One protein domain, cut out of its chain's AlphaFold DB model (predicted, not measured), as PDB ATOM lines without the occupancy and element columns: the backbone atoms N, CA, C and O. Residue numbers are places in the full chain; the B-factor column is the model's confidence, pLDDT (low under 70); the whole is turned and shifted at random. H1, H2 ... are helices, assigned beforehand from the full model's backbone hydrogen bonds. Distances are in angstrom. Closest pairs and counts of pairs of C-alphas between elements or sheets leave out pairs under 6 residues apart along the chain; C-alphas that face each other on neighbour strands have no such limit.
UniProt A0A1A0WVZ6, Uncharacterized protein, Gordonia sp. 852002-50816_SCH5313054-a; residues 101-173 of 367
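Overview. This is residues 101 to 173 of the 367 residues of an uncharacterized protein of Gordonia sp. 852002-50816_SCH5313054-a (UniProt A0A1A0WVZ6). Three long helices, H1, H3 and H4, form an up-and-down bundle, each running against the one before it, with the short H2 at one end of the rod. H3 and H4 make a hairpin, and H1 packs on H4. The printed part has 73 residues with four named helices, H1 to H4, and no named strand: all helix, compact, radius of gyration of the C-alphas 12.4 A, spans 40 by 19 by 17 A.

Arrangement. H1, residues 101 to 118, touches H4, residues 149 to 173, which meets it with residues 152 to 163 alone; the closest C-alphas, Glu 102 and Ala 156, are 5.4 A apart. They run the same way at a shallow tilt of 27 degrees. H2, residues 121 to 124, is close to H4 but not clearly touching; the closest C-alphas, Leu 123 and Ala 173, are 6.3 A apart. H3, residues 127 to 145, touches H4, with closest C-alphas Ala 132 and Leu 166 4.9 A apart, opposite ways at a shallow tilt of 16 degrees. In H1, H3 and H4 every O i to N i+4 pair is within hydrogen-bond range; H2 is too short for one.

Along the chain. H1 starts at C-alpha 101 (177.190, 265.821, 247.975) and spans 25.7 A, H3 27.0 A, and H4 36.2 A, ending at C-alpha 173 (187.538, 241.105, 238.986).

Size, cuts and confidence. The farthest C-alphas, Asn 122 and Gly 148, are 40.3 A apart. The printed part has no cut, its three links are tight, and no printed residue is under 70 in pLDDT.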
ATOM      1  N   LEU A 101     176.094 266.540 248.614       97.88
ATOM      2  CA  LEU A 101     177.190 265.821 247.975       97.88
ATOM      3  C   LEU A 101     178.150 265.196 249.000       97.88
ATOM      4  O   LEU A 101     178.542 264.039 248.849       97.88
ATOM      5  N   GLU A 102     178.496 265.924 250.057       97.88
ATOM      6  CA  GLU A 102     179.324 265.417 251.153       97.88
ATOM      7  C   GLU A 102     178.629 264.302 251.926       97.88
ATOM      8  O   GLU A 102     179.260 263.292 252.240       97.88
ATOM      9  N   HIS A 103     177.323 264.434 252.174       98.00
ATOM     10  CA  HIS A 103     176.537 263.369 252.785       98.00
ATOM     11  C   HIS A 103     176.566 262.096 251.928       98.00
ATOM     12  O   HIS A 103     176.826 261.006 252.443       98.00
ATOM     13  N   ARG A 104     176.390 262.220 250.607       98.19
ATOM     14  CA  ARG A 104     176.521 261.089 249.673       98.19
ATOM     15  C   ARG A 104     177.916 260.466 249.714       98.19
ATOM     16  O   ARG A 104     178.021 259.242 249.721       98.19
ATOM     17  N   ALA A 105     178.971 261.276 249.764       97.88
ATOM     18  CA  ALA A 105     180.345 260.793 249.889       97.88
ATOM     19  C   ALA A 105     180.573 260.042 251.219       97.88
ATOM     20  O   ALA A 105     181.197 258.981 251.233       97.88
ATOM     21  N   GLN A 106     179.990 260.517 252.323       96.81
ATOM     22  CA  GLN A 106     180.054 259.843 253.622       96.81
ATOM     23  C   GLN A 106     179.309 258.499 253.619       96.81
ATOM     24  O   GLN A 106     179.824 257.500 254.126       96.81
ATOM     25  N   VAL A 107     178.114 258.447 253.025       97.81
ATOM     26  CA  VAL A 107     177.375 257.189 252.829       97.81
ATOM     27  C   VAL A 107     178.195 256.225 251.972       97.81
ATOM     28  O   VAL A 107     178.310 255.045 252.313       97.81
ATOM     29  N   ALA A 108     178.825 256.725 250.905       95.62
ATOM     30  CA  ALA A 108     179.692 255.924 250.057       95.62
ATOM     31  C   ALA A 108     180.881 255.328 250.819       95.62
ATOM     32  O   ALA A 108     181.160 254.145 250.650       95.62
ATOM     33  N   ALA A 109     181.524 256.100 251.699       96.12
ATOM     34  CA  ALA A 109     182.607 255.620 252.559       96.12
ATOM     35  C   ALA A 109     182.188 254.452 253.454       96.12
ATOM     36  O   ALA A 109     182.901 253.452 253.547       96.12
ATOM     37  N   THR A 110     181.018 254.548 254.086       96.38
ATOM     38  CA  THR A 110     180.483 253.465 254.921       96.38
ATOM     39  C   THR A 110     180.179 252.217 254.094       96.38
ATOM     40  O   THR A 110     180.522 251.110 254.506       96.38
ATOM     41  N   GLN A 111     179.580 252.385 252.912       96.12
ATOM     42  CA  GLN A 111     179.253 251.270 252.023       96.12
ATOM     43  C   GLN A 111     180.506 250.566 251.496       96.12
ATOM     44  O   GLN A 111     180.585 249.349 251.607       96.12
ATOM     45  N   VAL A 112     181.504 251.310 251.008       95.50
ATOM     46  CA  VAL A 112     182.770 250.742 250.510       95.50
ATOM     47  C   VAL A 112     183.471 249.921 251.588       95.50
ATOM     48  O   VAL A 112     183.926 248.814 251.313       95.50
ATOM     49  N   ARG A 113     183.507 250.414 252.834       93.62
ATOM     50  CA  ARG A 113     184.059 249.651 253.965       93.62
ATOM     51  C   ARG A 113     183.333 248.324 254.178       93.62
ATOM     52  O   ARG A 113     183.988 247.314 254.409       93.62
ATOM     53  N   GLY A 114     182.003 248.321 254.085       94.62
ATOM     54  CA  GLY A 114     181.198 247.101 254.163       94.62
ATOM     55  C   GLY A 114     181.479 246.141 253.006       94.62
ATOM     56  O   GLY A 114     181.743 244.966 253.244       94.62
ATOM     57  N   THR A 115     181.495 246.652 251.772       94.81
ATOM     58  CA  THR A 115     181.785 245.870 250.564       94.81
ATOM     59  C   THR A 115     183.162 245.219 250.635       94.81
ATOM     60  O   THR A 115     183.270 244.011 250.456       94.81
ATOM     61  N   LEU A 116     184.215 245.980 250.951       94.25
ATOM     62  CA  LEU A 116     185.580 245.453 251.042       94.25
ATOM     63  C   LEU A 116     185.746 244.434 252.174       94.25
ATOM     64  O   LEU A 116     186.489 243.472 252.012       94.25
ATOM     65  N   ALA A 117     185.048 244.612 253.299       94.00
ATOM     66  CA  ALA A 117     185.078 243.655 254.406       94.00
ATOM     67  C   ALA A 117     184.380 242.325 254.071       94.00
ATOM     68  O   ALA A 117     184.734 241.291 254.633       94.00
ATOM     69  N   GLN A 118     183.380 242.349 253.187       94.62
ATOM     70  CA  GLN A 118     182.633 241.163 252.754       94.62
ATOM     71  C   GLN A 118     183.194 240.532 251.473       94.62
ATOM     72  O   GLN A 118     182.862 239.390 251.157       94.62
ATOM     73  N   ALA A 119     184.017 241.266 250.723       93.56
ATOM     74  CA  ALA A 119     184.596 240.791 249.480       93.56
ATOM     75  C   ALA A 119     185.552 239.606 249.732       93.56
ATOM     76  O   ALA A 119     186.335 239.628 250.686       93.56
ATOM     77  N   PRO A 120     185.532 238.575 248.868       92.62
ATOM     78  CA  PRO A 120     186.483 237.473 248.943       92.62
ATOM     79  C   PRO A 120     187.936 237.965 248.918       92.62
ATOM     80  O   PRO A 120     188.294 238.825 248.108       92.62
ATOM     81  N   ALA A 121     188.786 237.386 249.773       90.00
ATOM     82  CA  ALA A 121     190.182 237.806 249.921       90.00
ATOM     83  C   ALA A 121     190.967 237.746 248.602       90.00
ATOM     84  O   ALA A 121     191.770 238.626 248.320       90.00
ATOM     85  N   ASN A 122     190.688 236.752 247.756       90.00
ATOM     86  CA  ASN A 122     191.323 236.606 246.448       90.00
ATOM     87  C   ASN A 122     190.985 237.745 245.471       90.00
ATOM     88  O   ASN A 122     191.751 237.981 244.546       90.00
ATOM     89  N   LEU A 123     189.859 238.446 245.655       92.06
ATOM     90  CA  LEU A 123     189.508 239.609 244.834       92.06
ATOM     91  C   LEU A 123     190.133 240.890 245.389       92.06
ATOM     92  O   LEU A 123     190.606 241.727 244.627       92.06
ATOM     93  N   THR A 124     190.179 241.046 246.713       92.19
ATOM     94  CA  THR A 124     190.756 242.243 247.346       92.19
ATOM     95  C   THR A 124     192.280 242.285 247.271       92.19
ATOM     96  O   THR A 124     192.860 243.363 247.386       92.19
ATOM     97  N   THR A 125     192.943 241.149 247.031       92.31
ATOM     98  CA  THR A 125     194.391 241.085 246.776       92.31
ATOM     99  C   THR A 125     194.785 241.475 245.356       92.31
ATOM    100  O   THR A 125     195.963 241.763 245.131       92.31
ATOM    101  N   LEU A 126     193.835 241.510 244.413       95.38
ATOM    102  CA  LEU A 126     194.097 241.917 243.032       95.38
ATOM    103  C   LEU A 126     194.627 243.348 243.000       95.38
ATOM    104  O   LEU A 126     194.120 244.240 243.685       95.38
ATOM    105  N   ARG A 127     195.650 243.585 242.181       94.38
ATOM    106  CA  ARG A 127     196.283 244.898 242.036       94.38
ATOM    107  C   ARG A 127     195.275 245.957 241.583       94.38
ATOM    108  O   ARG A 127     195.325 247.070 242.097       94.38
ATOM    109  N   SER A 128     194.369 245.633 240.662       94.44
ATOM    110  CA  SER A 128     193.328 246.545 240.173       94.44
ATOM    111  C   SER A 128     192.421 247.039 241.305       94.44
ATOM    112  O   SER A 128     192.223 248.246 241.458       94.44
ATOM    113  N   VAL A 129     191.946 246.118 242.148       96.44
ATOM    114  CA  VAL A 129     191.095 246.413 243.307       96.44
ATOM    115  C   VAL A 129     191.876 247.181 244.370       96.44
ATOM    116  O   VAL A 129     191.389 248.192 244.873       96.44
ATOM    117  N   ARG A 130     193.114 246.769 244.668       95.69
ATOM    118  CA  ARG A 130     193.986 247.463 245.628       95.69
ATOM    119  C   ARG A 130     194.250 248.912 245.237       95.69
ATOM    120  O   ARG A 130     194.061 249.800 246.059       95.69
ATOM    121  N   VAL A 131     194.630 249.166 243.985       96.31
ATOM    122  CA  VAL A 131     194.888 250.529 243.494       96.31
ATOM    123  C   VAL A 131     193.617 251.378 243.547       96.31
ATOM    124  O   VAL A 131     193.680 252.557 243.897       96.31
ATOM    125  N   ALA A 132     192.455 250.808 243.220       97.38
ATOM    126  CA  ALA A 132     191.187 251.523 243.330       97.38
ATOM    127  C   ALA A 132     190.829 251.847 244.793       97.38
ATOM    128  O   ALA A 132     190.402 252.966 245.082       97.38
ATOM    129  N   ALA A 133     191.074 250.920 245.722       96.88
ATOM    130  CA  ALA A 133     190.877 251.135 247.154       96.88
ATOM    131  C   ALA A 133     191.834 252.204 247.713       96.88
ATOM    132  O   ALA A 133     191.390 253.126 248.392       96.88
ATOM    133  N   GLU A 134     193.119 252.160 247.353       97.25
ATOM    134  CA  GLU A 134     194.115 253.170 247.740       97.25
ATOM    135  C   GLU A 134     193.728 254.572 247.231       97.25
ATOM    136  O   GLU A 134     193.817 255.557 247.967       97.25
ATOM    137  N   ARG A 135     193.227 254.677 245.989       97.69
ATOM    138  CA  ARG A 135     192.694 255.936 245.436       97.69
ATOM    139  C   ARG A 135     191.471 256.433 246.201       97.69
ATOM    140  O   ARG A 135     191.333 257.638 246.411       97.69
ATOM    141  N   PHE A 136     190.587 255.526 246.605       98.25
ATOM    142  CA  PHE A 136     189.421 255.863 247.411       98.25
ATOM    143  C   PHE A 136     189.820 256.398 248.793       98.25
ATOM    144  O   PHE A 136     189.324 257.445 249.215       98.25
ATOM    145  N   ASP A 137     190.768 255.742 249.463       97.50
ATOM    146  CA  ASP A 137     191.288 256.179 250.760       97.50
ATOM    147  C   ASP A 137     191.992 257.540 250.673       97.50
ATOM    148  O   ASP A 137     191.770 258.408 251.526       97.50
ATOM    149  N   ALA A 138     192.774 257.770 249.613       98.06
ATOM    150  CA  ALA A 138     193.392 259.064 249.340       98.06
ATOM    151  C   ALA A 138     192.336 260.166 249.135       98.06
ATOM    152  O   ALA A 138     192.418 261.223 249.762       98.06
ATOM    153  N   ALA A 139     191.294 259.903 248.339       98.19
ATOM    154  CA  ALA A 139     190.206 260.857 248.120       98.19
ATOM    155  C   ALA A 139     189.456 261.197 249.422       98.19
ATOM    156  O   ALA A 139     189.096 262.354 249.650       98.19
ATOM    157  N   LEU A 140     189.255 260.219 250.314       97.50
ATOM    158  CA  LEU A 140     188.665 260.462 251.634       97.50
ATOM    159  C   LEU A 140     189.568 261.308 252.534       97.50
ATOM    160  O   LEU A 140     189.068 262.150 253.281       97.50
ATOM    161  N   ALA A 141     190.882 261.082 252.502       97.75
ATOM    162  CA  ALA A 141     191.833 261.904 253.244       97.75
ATOM    163  C   ALA A 141     191.810 263.361 252.752       97.75
ATOM    164  O   ALA A 141     191.720 264.276 253.571       97.75
ATOM    165  N   GLU A 142     191.784 263.573 251.433       97.56
ATOM    166  CA  GLU A 142     191.631 264.903 250.833       97.56
ATOM    167  C   GLU A 142     190.317 265.574 251.242       97.56
ATOM    168  O   GLU A 142     190.323 266.745 251.620       97.56
ATOM    169  N   GLN A 143     189.194 264.846 251.219       97.06
ATOM    170  CA  GLN A 143     187.897 265.399 251.617       97.06
ATOM    171  C   GLN A 143     187.887 265.848 253.083       97.06
ATOM    172  O   GLN A 143     187.326 266.896 253.391       97.06
ATOM    173  N   ARG A 144     188.532 265.101 253.989       96.12
ATOM    174  CA  ARG A 144     188.645 265.487 255.409       96.12
ATOM    175  C   ARG A 144     189.500 266.735 255.621       96.12
ATOM    176  O   ARG A 144     189.281 267.449 256.593       96.12
ATOM    177  N   ALA A 145     190.470 266.979 254.742       97.06
ATOM    178  CA  ALA A 145     191.345 268.148 254.797       97.06
ATOM    179  C   ALA A 145     190.775 269.373 254.052       97.06
ATOM    180  O   ALA A 145     191.328 270.469 254.164       97.06
ATOM    181  N   ALA A 146     189.698 269.207 253.279       96.75
ATOM    182  CA  ALA A 146     189.144 270.261 252.440       96.75
ATOM    183  C   ALA A 146     188.543 271.405 253.270       96.75
ATOM    184  O   ALA A 146     187.692 271.200 254.135       96.75
ATOM    185  N   THR A 147     188.945 272.634 252.950       93.69
ATOM    186  CA  THR A 147     188.395 273.868 253.525       93.69
ATOM    187  C   THR A 147     187.904 274.781 252.404       93.69
ATOM    188  O   THR A 147     188.480 274.801 251.319       93.69
ATOM    189  N   GLY A 148     186.815 275.513 252.645       91.44
ATOM    190  CA  GLY A 148     186.115 276.268 251.598       91.44
ATOM    191  C   GLY A 148     185.113 275.415 250.813       91.44
ATOM    192  O   GLY A 148     185.238 274.191 250.710       91.44
ATOM    193  N   LEU A 149     184.070 276.058 250.299       93.81
ATOM    194  CA  LEU A 149     182.936 275.410 249.647       93.81
ATOM    195  C   LEU A 149     183.328 274.696 248.344       93.81
ATOM    196  O   LEU A 149     182.898 273.565 248.100       93.81
ATOM    197  N   LEU A 150     184.158 275.326 247.511       93.12
ATOM    198  CA  LEU A 150     184.578 274.787 246.216       93.12
ATOM    199  C   LEU A 150     185.496 273.576 246.374       93.12
ATOM    200  O   LEU A 150     185.334 272.581 245.663       93.12
ATOM    201  N   ALA A 151     186.433 273.633 247.325       96.12
ATOM    202  CA  ALA A 151     187.318 272.512 247.616       96.12
ATOM    203  C   ALA A 151     186.517 271.310 248.127       96.12
ATOM    204  O   ALA A 151     186.664 270.220 247.578       96.12
ATOM    205  N   ARG A 152     185.606 271.531 249.089       97.25
ATOM    206  CA  ARG A 152     184.686 270.511 249.622       97.25
ATOM    207  C   ARG A 152     183.859 269.853 248.519       97.25
ATOM    208  O   ARG A 152     183.800 268.623 248.444       97.25
ATOM    209  N   ARG A 153     183.296 270.656 247.606       97.00
ATOM    210  CA  ARG A 153     182.578 270.164 246.418       97.00
ATOM    211  C   ARG A 153     183.459 269.256 245.562       97.00
ATOM    212  O   ARG A 153     183.060 268.137 245.243       97.00
ATOM    213  N   ALA A 154     184.650 269.727 245.197       97.69
ATOM    214  CA  ALA A 154     185.562 268.994 244.324       97.69
ATOM    215  C   ALA A 154     186.044 267.683 244.964       97.69
ATOM    216  O   ALA A 154     186.054 266.643 244.308       97.69
ATOM    217  N   THR A 155     186.404 267.696 246.250       98.44
ATOM    218  CA  THR A 155     186.849 266.491 246.962       98.44
ATOM    219  C   THR A 155     185.722 265.482 247.157       98.44
ATOM    220  O   THR A 155     185.941 264.291 246.957       98.44
ATOM    221  N   ALA A 156     184.498 265.926 247.464       98.31
ATOM    222  CA  ALA A 156     183.353 265.021 247.575       98.31
ATOM    223  C   ALA A 156     183.017 264.363 246.221       98.31
ATOM    224  O   ALA A 156     182.732 263.167 246.167       98.31
ATOM    225  N   GLN A 157     183.133 265.100 245.109       98.19
ATOM    226  CA  GLN A 157     183.042 264.527 243.758       98.19
ATOM    227  C   GLN A 157     184.136 263.484 243.493       98.19
ATOM    228  O   GLN A 157     183.829 262.417 242.961       98.19
ATOM    229  N   ARG A 158     185.390 263.750 243.886       98.38
ATOM    230  CA  ARG A 158     186.491 262.778 243.746       98.38
ATOM    231  C   ARG A 158     186.237 261.501 244.534       98.38
ATOM    232  O   ARG A 158     186.493 260.428 244.003       98.38
ATOM    233  N   VAL A 159     185.687 261.591 245.746       98.62
ATOM    234  CA  VAL A 159     185.319 260.405 246.539       98.62
ATOM    235  C   VAL A 159     184.264 259.567 245.824       98.62
ATOM    236  O   VAL A 159     184.407 258.349 245.739       98.62
ATOM    237  N   LEU A 160     183.234 260.197 245.252       98.44
ATOM    238  CA  LEU A 160     182.212 259.480 244.484       98.44
ATOM    239  C   LEU A 160     182.771 258.852 243.197       98.44
ATOM    240  O   LEU A 160     182.395 257.734 242.859       98.44
ATOM    241  N   ALA A 161     183.689 259.529 242.503       98.31
ATOM    242  CA  ALA A 161     184.355 258.978 241.324       98.31
ATOM    243  C   ALA A 161     185.285 257.804 241.680       98.31
ATOM    244  O   ALA A 161     185.248 256.766 241.024       98.31
ATOM    245  N   ALA A 162     186.077 257.936 242.747       98.31
ATOM    246  CA  ALA A 162     186.957 256.875 243.233       98.31
ATOM    247  C   ALA A 162     186.161 255.657 243.720       98.31
ATOM    248  O   ALA A 162     186.566 254.524 243.472       98.31
ATOM    249  N   ARG A 163     184.994 255.883 244.341       97.94
ATOM    250  CA  ARG A 163     184.043 254.817 244.669       97.94
ATOM    251  C   ARG A 163     183.615 254.069 243.408       97.94
ATOM    252  O   ARG A 163     183.714 252.851 243.391       97.94
ATOM    253  N   GLN A 164     183.180 254.782 242.368       97.88
ATOM    254  CA  GLN A 164     182.770 254.142 241.118       97.88
ATOM    255  C   GLN A 164     183.905 253.300 240.524       97.88
ATOM    256  O   GLN A 164     183.681 252.152 240.171       97.88
ATOM    257  N   SER A 165     185.136 253.821 240.498       97.69
ATOM    258  CA  SER A 165     186.298 253.058 240.016       97.69
ATOM    259  C   SER A 165     186.562 251.779 240.820       97.69
ATOM    260  O   SER A 165     187.028 250.792 240.258       97.69
ATOM    261  N   LEU A 166     186.297 251.789 242.128       97.69
ATOM    262  CA  LEU A 166     186.412 250.599 242.968       97.69
ATOM    263  C   LEU A 166     185.266 249.609 242.725       97.69
ATOM    264  O   LEU A 166     185.522 248.410 242.642       97.69
ATOM    265  N   ASP A 167     184.035 250.104 242.587       96.50
ATOM    266  CA  ASP A 167     182.869 249.287 242.241       96.50
ATOM    267  C   ASP A 167     183.098 248.586 240.885       96.50
ATOM    268  O   ASP A 167     182.907 247.374 240.782       96.50
ATOM    269  N   ASP A 168     183.609 249.310 239.884       97.12
ATOM    270  CA  ASP A 168     183.971 248.770 238.568       97.12
ATOM    271  C   ASP A 168     185.085 247.713 238.681       97.12
ATOM    272  O   ASP A 168     184.967 246.620 238.131       97.12
ATOM    273  N   ALA A 169     186.147 247.987 239.451       96.50
ATOM    274  CA  ALA A 169     187.244 247.037 239.644       96.50
ATOM    275  C   ALA A 169     186.779 245.730 240.309       96.50
ATOM    276  O   ALA A 169     187.232 244.648 239.931       96.50
ATOM    277  N   LEU A 170     185.870 245.816 241.284       96.00
ATOM    278  CA  LEU A 170     185.271 244.650 241.936       96.00
ATOM    279  C   LEU A 170     184.326 243.886 241.001       96.00
ATOM    280  O   LEU A 170     184.306 242.656 241.046       96.00
ATOM    281  N   ALA A 171     183.565 244.589 240.160       95.56
ATOM    282  CA  ALA A 171     182.670 243.979 239.180       95.56
ATOM    283  C   ALA A 171     183.440 243.253 238.064       95.56
ATOM    284  O   ALA A 171     183.038 242.166 237.646       95.56
ATOM    285  N   ASP A 172     184.567 243.814 237.625       95.69
ATOM    286  CA  ASP A 172     185.415 243.235 236.584       95.69
ATOM    287  C   ASP A 172     186.249 242.050 237.090       95.69
ATOM    288  O   ASP A 172     186.552 241.129 236.321       95.69
ATOM    289  N   ALA A 173     186.606 242.051 238.380       95.81
ATOM    290  CA  ALA A 173     187.538 241.105 238.986       95.81
ATOM    291  C   ALA A 173     187.265 239.615 238.676       95.81
ATOM    292  O   ALA A 173     188.211 238.918 238.296       95.81
TER     293      ALA A 173